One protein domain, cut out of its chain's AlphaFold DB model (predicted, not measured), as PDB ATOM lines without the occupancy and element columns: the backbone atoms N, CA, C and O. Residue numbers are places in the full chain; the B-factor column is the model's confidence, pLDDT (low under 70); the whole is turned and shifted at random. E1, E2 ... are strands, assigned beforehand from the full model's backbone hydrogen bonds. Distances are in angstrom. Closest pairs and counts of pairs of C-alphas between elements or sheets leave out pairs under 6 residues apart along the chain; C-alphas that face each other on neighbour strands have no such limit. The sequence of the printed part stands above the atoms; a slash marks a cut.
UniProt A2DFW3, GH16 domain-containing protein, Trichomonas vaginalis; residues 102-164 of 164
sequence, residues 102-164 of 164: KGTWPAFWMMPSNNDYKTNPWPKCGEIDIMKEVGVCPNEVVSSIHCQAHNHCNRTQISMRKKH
ATOM      1  N   LYS A 102      50.738 -16.152 -25.375       90.19
ATOM      2  CA  LYS A 102      50.877 -17.277 -24.452       90.19
ATOM      3  C   LYS A 102      49.490 -17.834 -24.116       90.19
ATOM      4  O   LYS A 102      48.602 -17.086 -23.731       90.19
ATOM      5  N   GLY A 103      49.337 -19.152 -24.241       89.81
ATOM      6  CA  GLY A 103      48.075 -19.854 -23.990       89.81
ATOM      7  C   GLY A 103      47.253 -20.154 -25.245       89.81
ATOM      8  O   GLY A 103      46.349 -20.980 -25.166       89.81
ATOM      9  N   THR A 104      47.577 -19.574 -26.408       94.75
ATOM     10  CA  THR A 104      46.938 -19.987 -27.666       94.75
ATOM     11  C   THR A 104      47.469 -21.342 -28.119       94.75
ATOM     12  O   THR A 104      48.674 -21.599 -28.045       94.75
ATOM     13  N   TRP A 105      46.577 -22.186 -28.637       96.31
ATOM     14  CA  TRP A 105      46.926 -23.466 -29.248       96.31
ATOM     15  C   TRP A 105      46.098 -23.703 -30.523       96.31
ATOM     16  O   TRP A 105      45.148 -24.487 -30.509       96.31
ATOM     17  N   PRO A 106      46.375 -22.973 -31.622       96.88
ATOM     18  CA  PRO A 106      45.749 -23.251 -32.911       96.88
ATOM     19  C   PRO A 106      46.155 -24.638 -33.433       96.88
ATOM     20  O   PRO A 106      47.312 -25.050 -33.309       96.88
ATOM     21  N   ALA A 107      45.199 -25.337 -34.046       97.25
ATOM     22  CA  ALA A 107      45.410 -26.652 -34.636       97.25
ATOM     23  C   ALA A 107      44.596 -26.829 -35.927       97.25
ATOM     24  O   ALA A 107      43.415 -26.485 -35.976       97.25
ATOM     25  N   PHE A 108      45.221 -27.426 -36.938       97.88
ATOM     26  CA  PHE A 108      44.590 -27.988 -38.129       97.88
ATOM     27  C   PHE A 108      44.982 -29.463 -38.214       97.88
ATOM     28  O   PHE A 108      46.162 -29.807 -38.295       97.88
ATOM     29  N   TRP A 109      43.988 -30.336 -38.105       97.44
ATOM     30  CA  TRP A 109      44.191 -31.750 -37.825       97.44
ATOM     31  C   TRP A 109      42.994 -32.570 -38.298       97.44
ATOM     32  O   TRP A 109      41.930 -32.027 -38.603       97.44
ATOM     33  N   MET A 110      43.177 -33.884 -38.358       97.19
ATOM     34  CA  MET A 110      42.191 -34.831 -38.856       97.19
ATOM     35  C   MET A 110      41.950 -35.953 -37.849       97.19
ATOM     36  O   MET A 110      42.870 -36.443 -37.194       97.19
ATOM     37  N   MET A 111      40.692 -36.385 -37.803       96.12
ATOM     38  CA  MET A 111      40.204 -37.526 -37.033       96.12
ATOM     39  C   MET A 111      39.484 -38.503 -37.965       96.12
ATOM     40  O   MET A 111      38.956 -38.072 -38.994       96.12
ATOM     41  N   PRO A 112      39.405 -39.796 -37.616       94.62
ATOM     42  CA  PRO A 112      38.653 -40.769 -38.398       94.62
ATOM     43  C   PRO A 112      37.161 -40.409 -38.436       94.62
ATOM     44  O   PRO A 112      36.536 -40.130 -37.406       94.62
ATOM     45  N   SER A 113      36.592 -40.440 -39.641       93.50
ATOM     46  CA  SER A 113      35.148 -40.345 -39.863       93.50
ATOM     47  C   SER A 113      34.471 -41.675 -39.518       93.50
ATOM     48  O   SER A 113      35.106 -42.730 -39.577       93.50
ATOM     49  N   ASN A 114      33.197 -41.625 -39.117       90.81
ATOM     50  CA  ASN A 114      32.368 -42.801 -38.821       90.81
ATOM     51  C   ASN A 114      32.975 -43.785 -37.793       90.81
ATOM     52  O   ASN A 114      32.667 -44.974 -37.787       90.81
ATOM     53  N   ASN A 115      33.839 -43.289 -36.901       93.19
ATOM     54  CA  ASN A 115      34.502 -44.093 -35.878       93.19
ATOM     55  C   ASN A 115      33.614 -44.316 -34.646       93.19
ATOM     56  O   ASN A 115      33.176 -43.354 -34.009       93.19
ATOM     57  N   ASP A 116      33.451 -45.574 -34.232       94.00
ATOM     58  CA  ASP A 116      32.900 -45.897 -32.916       94.00
ATOM     59  C   ASP A 116      33.990 -45.794 -31.840       94.00
ATOM     60  O   ASP A 116      34.836 -46.670 -31.675       94.00
ATOM     61  N   TYR A 117      33.944 -44.718 -31.059       92.69
ATOM     62  CA  TYR A 117      34.920 -44.453 -30.002       92.69
ATOM     63  C   TYR A 117      34.816 -45.402 -28.800       92.69
ATOM     64  O   TYR A 117      35.735 -45.418 -27.982       92.69
ATOM     65  N   LYS A 118      33.743 -46.198 -28.671       94.81
ATOM     66  CA  LYS A 118      33.641 -47.214 -27.610       94.81
ATOM     67  C   LYS A 118      34.505 -48.434 -27.921       94.81
ATOM     68  O   LYS A 118      35.158 -48.962 -27.028       94.81
ATOM     69  N   THR A 119      34.513 -48.873 -29.177       95.88
ATOM     70  CA  THR A 119      35.244 -50.072 -29.626       95.88
ATOM     71  C   THR A 119      36.594 -49.739 -30.270       95.88
ATOM     72  O   THR A 119      37.521 -50.560 -30.273       95.88
ATOM     73  N   ASN A 120      36.740 -48.509 -30.759       95.31
ATOM     74  CA  ASN A 120      37.963 -47.960 -31.322       95.31
ATOM     75  C   ASN A 120      38.277 -46.586 -30.692       95.31
ATOM     76  O   ASN A 120      38.089 -45.545 -31.327       95.31
ATOM     77  N   PRO A 121      38.699 -46.551 -29.414       95.00
ATOM     78  CA  PRO A 121      39.010 -45.305 -28.721       95.00
ATOM     79  C   PRO A 121      40.305 -44.677 -29.243       95.00
ATOM     80  O   PRO A 121      41.155 -45.340 -29.837       95.00
ATOM     81  N   TRP A 122      40.508 -43.393 -28.960       95.00
ATOM     82  CA  TRP A 122      41.822 -42.781 -29.144       95.00
ATOM     83  C   TRP A 122      42.847 -43.434 -28.189       95.00
ATOM     84  O   TRP A 122      42.483 -43.750 -27.053       95.00
ATOM     85  N   PRO A 123      44.109 -43.664 -28.606       94.06
ATOM     86  CA  PRO A 123      44.705 -43.324 -29.903       94.06
ATOM     87  C   PRO A 123      44.598 -44.442 -30.946       94.06
ATOM     88  O   PRO A 123      45.163 -44.324 -32.030       94.06
ATOM     89  N   LYS A 124      43.893 -45.540 -30.653       94.75
ATOM     90  CA  LYS A 124      43.737 -46.676 -31.574       94.75
ATOM     91  C   LYS A 124      43.070 -46.265 -32.888       94.75
ATOM     92  O   LYS A 124      43.453 -46.762 -33.941       94.75
ATOM     93  N   CYS A 125      42.132 -45.323 -32.832       93.88
ATOM     94  CA  CYS A 125      41.433 -44.830 -34.013       93.88
ATOM     95  C   CYS A 125      42.261 -43.919 -34.932       93.88
ATOM     96  O   CYS A 125      41.866 -43.708 -36.076       93.88
ATOM     97  N   GLY A 126      43.420 -43.446 -34.473       95.69
ATOM     98  CA  GLY A 126      44.299 -42.577 -35.246       95.69
ATOM     99  C   GLY A 126      43.985 -41.083 -35.107       95.69
ATOM    100  O   GLY A 126      42.852 -40.684 -34.847       95.69
ATOM    101  N   GLU A 127      45.014 -40.261 -35.302       96.81
ATOM    102  CA  GLU A 127      44.956 -38.797 -35.396       96.81
ATOM    103  C   GLU A 127      46.087 -38.322 -36.313       96.81
ATOM    104  O   GLU A 127      47.216 -38.816 -36.210       96.81
ATOM    105  N   ILE A 128      45.799 -37.357 -37.188       96.50
ATOM    106  CA  ILE A 128      46.810 -36.712 -38.033       96.50
ATOM    107  C   ILE A 128      46.804 -35.221 -37.718       96.50
ATOM    108  O   ILE A 128      45.897 -34.495 -38.123       96.50
ATOM    109  N   ASP A 129      47.833 -34.750 -37.027       96.62
ATOM    110  CA  ASP A 129      48.051 -33.326 -36.816       96.62
ATOM    111  C   ASP A 129      48.869 -32.756 -37.964       96.62
ATOM    112  O   ASP A 129      50.088 -32.948 -38.030       96.62
ATOM    113  N   ILE A 130      48.205 -32.026 -38.857       95.94
ATOM    114  CA  ILE A 130      48.866 -31.376 -39.991       95.94
ATOM    115  C   ILE A 130      49.660 -30.169 -39.482       95.94
ATOM    116  O   ILE A 130      50.832 -30.008 -39.826       95.94
ATOM    117  N   MET A 131      49.056 -29.351 -38.619       95.75
ATOM    118  CA  MET A 131      49.695 -28.183 -38.018       95.75
ATOM    119  C   MET A 131      49.160 -27.948 -36.605       95.75
ATOM    120  O   MET A 131      47.954 -27.829 -36.401       95.75
ATOM    121  N   LYS A 132      50.073 -27.831 -35.639       93.25
ATOM    122  CA  LYS A 132      49.827 -27.295 -34.296       93.25
ATOM    123  C   LYS A 132      50.881 -26.247 -33.968       93.25
ATOM    124  O   LYS A 132      52.055 -26.475 -34.236       93.25
ATOM    125  N   GLU A 133      50.499 -25.160 -33.310       93.38
ATOM    126  CA  GLU A 133      51.442 -24.228 -32.674       93.38
ATOM    127  C   GLU A 133      51.003 -23.986 -31.233       93.38
ATOM    128  O   GLU A 133      49.814 -23.854 -30.960       93.38
ATOM    129  N   VAL A 134      51.951 -23.914 -30.300       89.62
ATOM    130  CA  VAL A 134      51.663 -23.535 -28.911       89.62
ATOM    131  C   VAL A 134      52.293 -22.177 -28.669       89.62
ATOM    132  O   VAL A 134      53.508 -22.047 -28.770       89.62
ATOM    133  N   GLY A 135      51.506 -21.178 -28.276       84.69
ATOM    134  CA  GLY A 135      51.959 -19.783 -28.209       84.69
ATOM    135  C   GLY A 135      53.062 -19.474 -27.184       84.69
ATOM    136  O   GLY A 135      53.525 -18.340 -27.109       84.69
ATOM    137  N   VAL A 136      53.500 -20.457 -26.382       84.25
ATOM    138  CA  VAL A 136      54.727 -20.364 -25.563       84.25
ATOM    139  C   VAL A 136      56.004 -20.596 -26.385       84.25
ATOM    140  O   VAL A 136      57.062 -20.092 -26.023       84.25
ATOM    141  N   CYS A 137      55.887 -21.311 -27.505       82.94
ATOM    142  CA  CYS A 137      56.915 -21.522 -28.519       82.94
ATOM    143  C   CYS A 137      56.416 -20.937 -29.851       82.94
ATOM    144  O   CYS A 137      56.104 -21.699 -30.770       82.94
ATOM    145  N   PRO A 138      56.271 -19.601 -29.952       84.38
ATOM    146  CA  PRO A 138      55.721 -18.986 -31.147       84.38
ATOM    147  C   PRO A 138      56.625 -19.217 -32.360       84.38
ATOM    148  O   PRO A 138      57.848 -19.330 -32.222       84.38
ATOM    149  N   ASN A 139      56.025 -19.210 -33.548       86.31
ATOM    150  CA  ASN A 139      56.710 -19.409 -34.828       86.31
ATOM    151  C   ASN A 139      57.310 -20.821 -35.017       86.31
ATOM    152  O   ASN A 139      58.172 -21.037 -35.874       86.31
ATOM    153  N   GLU A 140      56.847 -21.811 -34.253       90.00
ATOM    154  CA  GLU A 140      57.193 -23.218 -34.445       90.00
ATOM    155  C   GLU A 140      55.924 -24.054 -34.626       90.00
ATOM    156  O   GLU A 140      55.126 -24.209 -33.700       90.00
ATOM    157  N   VAL A 141      55.764 -24.624 -35.822       92.38
ATOM    158  CA  VAL A 141      54.678 -25.564 -36.104       92.38
ATOM    159  C   VAL A 141      55.134 -26.995 -35.857       92.38
ATOM    160  O   VAL A 141      56.274 -27.371 -36.149       92.38
ATOM    161  N   VAL A 142      54.221 -27.801 -35.329       93.38
ATOM    162  CA  VAL A 142      54.411 -29.216 -35.026       93.38
ATOM    163  C   VAL A 142      53.397 -30.032 -35.814       93.38
ATOM    164  O   VAL A 142      52.194 -29.798 -35.703       93.38
ATOM    165  N   SER A 143      53.881 -31.028 -36.547       93.94
ATOM    166  CA  SER A 143      53.050 -32.055 -37.183       93.94
ATOM    167  C   SER A 143      53.277 -33.382 -36.467       93.94
ATOM    168  O   SER A 143      54.414 -33.698 -36.111       93.94
ATOM    169  N   SER A 144      52.217 -34.146 -36.215       93.75
ATOM    170  CA  SER A 144      52.290 -35.419 -35.477       93.75
ATOM    171  C   SER A 144      51.341 -36.448 -36.065       93.75
ATOM    172  O   SER A 144      50.306 -36.103 -36.631       93.75
ATOM    173  N   ILE A 145      51.678 -37.718 -35.875       92.44
ATOM    174  CA  ILE A 145      50.743 -38.825 -36.067       92.44
ATOM    175  C   ILE A 145      50.517 -39.462 -34.704       92.44
ATOM    176  O   ILE A 145      51.489 -39.813 -34.025       92.44
ATOM    177  N   HIS A 146      49.254 -39.624 -34.312       93.38
ATOM    178  CA  HIS A 146      48.905 -40.423 -33.146       93.38
ATOM    179  C   HIS A 146      48.277 -41.746 -33.569       93.38
ATOM    180  O   HIS A 146      47.337 -41.789 -34.357       93.38
ATOM    181  N   CYS A 147      48.802 -42.837 -33.028       91.88
ATOM    182  CA  CYS A 147      48.234 -44.171 -33.137       91.88
ATOM    183  C   CYS A 147      48.461 -44.931 -31.822       91.88
ATOM    184  O   CYS A 147      49.128 -44.437 -30.906       91.88
ATOM    185  N   GLN A 148      47.930 -46.151 -31.710       90.06
ATOM    186  CA  GLN A 148      48.081 -46.962 -30.497       90.06
ATOM    187  C   GLN A 148      49.547 -47.081 -30.042       90.06
ATOM    188  O   GLN A 148      49.836 -46.943 -28.854       90.06
ATOM    189  N   ALA A 149      50.470 -47.290 -30.984       86.31
ATOM    190  CA  ALA A 149      51.893 -47.427 -30.692       86.31
ATOM    191  C   ALA A 149      52.597 -46.083 -30.430       86.31
ATOM    192  O   ALA A 149      53.539 -46.049 -29.640       86.31
ATOM    193  N   HIS A 150      52.133 -44.987 -31.040       86.56
ATOM    194  CA  HIS A 150      52.795 -43.676 -31.041       86.56
ATOM    195  C   HIS A 150      51.846 -42.574 -30.587       86.56
ATOM    196  O   HIS A 150      51.045 -42.095 -31.380       86.56
ATOM    197  N   ASN A 151      51.898 -42.147 -29.321       90.06
ATOM    198  CA  ASN A 151      51.056 -41.048 -28.845       90.06
ATOM    199  C   ASN A 151      51.665 -40.272 -27.666       90.06
ATOM    200  O   ASN A 151      52.732 -40.597 -27.147       90.06
ATOM    201  N   HIS A 152      51.015 -39.175 -27.277       82.12
ATOM    202  CA  HIS A 152      51.534 -38.312 -26.217       82.12
ATOM    203  C   HIS A 152      51.301 -38.901 -24.812       82.12
ATOM    204  O   HIS A 152      52.104 -38.655 -23.913       82.12
ATOM    205  N   CYS A 153      50.261 -39.720 -24.614       84.00
ATOM    206  CA  CYS A 153      49.959 -40.322 -23.310       84.00
ATOM    207  C   CYS A 153      50.991 -41.378 -22.897       84.00
ATOM    208  O   CYS A 153      51.335 -41.462 -21.720       84.00
ATOM    209  N   ASN A 154      51.513 -42.155 -23.849       84.88
ATOM    210  CA  ASN A 154      52.561 -43.153 -23.606       84.88
ATOM    211  C   ASN A 154      53.986 -42.651 -23.918       84.88
ATOM    212  O   ASN A 154      54.934 -43.422 -23.804       84.88
ATOM    213  N   ARG A 155      54.150 -41.364 -24.266       84.69
ATOM    214  CA  ARG A 155      55.443 -40.705 -24.543       84.69
ATOM    215  C   ARG A 155      56.222 -41.281 -25.736       84.69
ATOM    216  O   ARG A 155      57.441 -41.146 -25.785       84.69
ATOM    217  N   THR A 156      55.538 -41.878 -26.710       85.38
ATOM    218  CA  THR A 156      56.151 -42.420 -27.944       85.38
ATOM    219  C   THR A 156      55.748 -41.649 -29.205       85.38
ATOM    220  O   THR A 156      55.919 -42.135 -30.324       85.38
ATOM    221  N   GLN A 157      55.182 -40.455 -29.017       85.31
ATOM    222  CA  GLN A 157      54.824 -39.499 -30.060       85.31
ATOM    223  C   GLN A 157      55.944 -39.316 -31.089       85.31
ATOM    224  O   GLN A 157      57.087 -39.025 -30.739       85.31
ATOM    225  N   ILE A 158      55.569 -39.401 -32.364       84.75
ATOM    226  CA  ILE A 158      56.422 -39.030 -33.489       84.75
ATOM    227  C   ILE A 158      55.936 -37.677 -34.001       84.75
ATOM    228  O   ILE A 158      54.770 -37.530 -34.376       84.75
ATOM    229  N   SER A 159      56.837 -36.696 -34.010       88.44
ATOM    230  CA  SER A 159      56.539 -35.346 -34.475       88.44
ATOM    231  C   SER A 159      57.677 -34.751 -35.278       88.44
ATOM    232  O   SER A 159      58.850 -34.967 -34.976       88.44
ATOM    233  N   MET A 160      57.311 -33.921 -36.247       90.06
ATOM    234  CA  MET A 160      58.225 -33.029 -36.943       90.06
ATOM    235  C   MET A 160      57.964 -31.595 -36.486       90.06
ATOM    236  O   MET A 160      56.813 -31.200 -36.306       90.06
ATOM    237  N   ARG A 161      59.032 -30.822 -36.286       89.69
ATOM    238  CA  ARG A 161      58.971 -29.408 -35.898       89.69
ATOM    239  C   ARG A 161      59.589 -28.562 -36.999       89.69
ATOM    240  O   ARG A 161      60.653 -28.914 -37.510       89.69
ATOM    241  N   LYS A 162      58.951 -27.446 -37.345       87.38
ATOM    242  CA  LYS A 162      59.465 -26.494 -38.336       87.38
ATOM    243  C   LYS A 162      59.300 -25.067 -37.825       87.38
ATOM    244  O   LYS A 162      58.206 -24.666 -37.437       87.38
ATOM    245  N   LYS A 163      60.390 -24.300 -37.856       84.06
ATOM    246  CA  LYS A 163      60.368 -22.853 -37.606       84.06
ATOM    247  C   LYS A 163      59.945 -22.109 -38.872       84.06
ATOM    248  O   LYS A 163      60.286 -22.558 -39.970       84.06
ATOM    249  N   HIS A 164      59.218 -21.008 -38.718       73.12
ATOM    250  CA  HIS A 164      58.736 -20.175 -39.822       73.12
ATOM    251  C   HIS A 164      58.847 -18.683 -39.512       73.12
ATOM    252  O   HIS A 164      59.017 -18.341 -38.321       73.12
TER     253      HIS A 164
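Overview. This is residues 102 to 164 of the 164 residues of the protein "GH16 domain-containing protein" of Trichomonas vaginalis (UniProt A2DFW3). With little regular structure, this domain is one small sheet of four strands side by side in chain order, with long loops at one end, where residues 111 to 126 reach out and make much of the length. The 63 printed residues hold no named helix and strands E1 to E4, 23 residues in all: all strand, antiparallel, a meander, each strand the antiparallel neighbour of the one before. It is elongated, 38 by 22 by 18 A, and only just loose, close to compact, with a radius of gyration of the C-alphas of 12.9 A.

Arrangement. Inner strands E2, residues 127 to 132, and E3, residues 140 to 146, form a hairpin at 178 degrees; N 129 and O 144 are within hydrogen-bond range, 2.8 A. Edge strand E1, residues 107 to 110, forms a hairpin with E2 at 158 degrees, N 108 to O 131 2.8 A. Edge strand E4, residues 158 to 163, forms one with E3 at 165 degrees, N 143 to O 160 2.9 A. E1 and E4 are apart.

Along the chain. E1 begins at C-alpha 107 (45.410, -26.652, -34.636) and spans 9.8 A; E2 spans 12.5 A, E3 19.1 A. E4, 17.2 A, ends at C-alpha 163 (60.368, -22.853, -37.606).

Size, cuts and confidence. The farthest C-alphas, Thr 119 and His 164, are 39.4 A apart. The links E1 to E2 and E3 to E4 are long. The printed part has no cut, and no printed residue is under 70 in pLDDT.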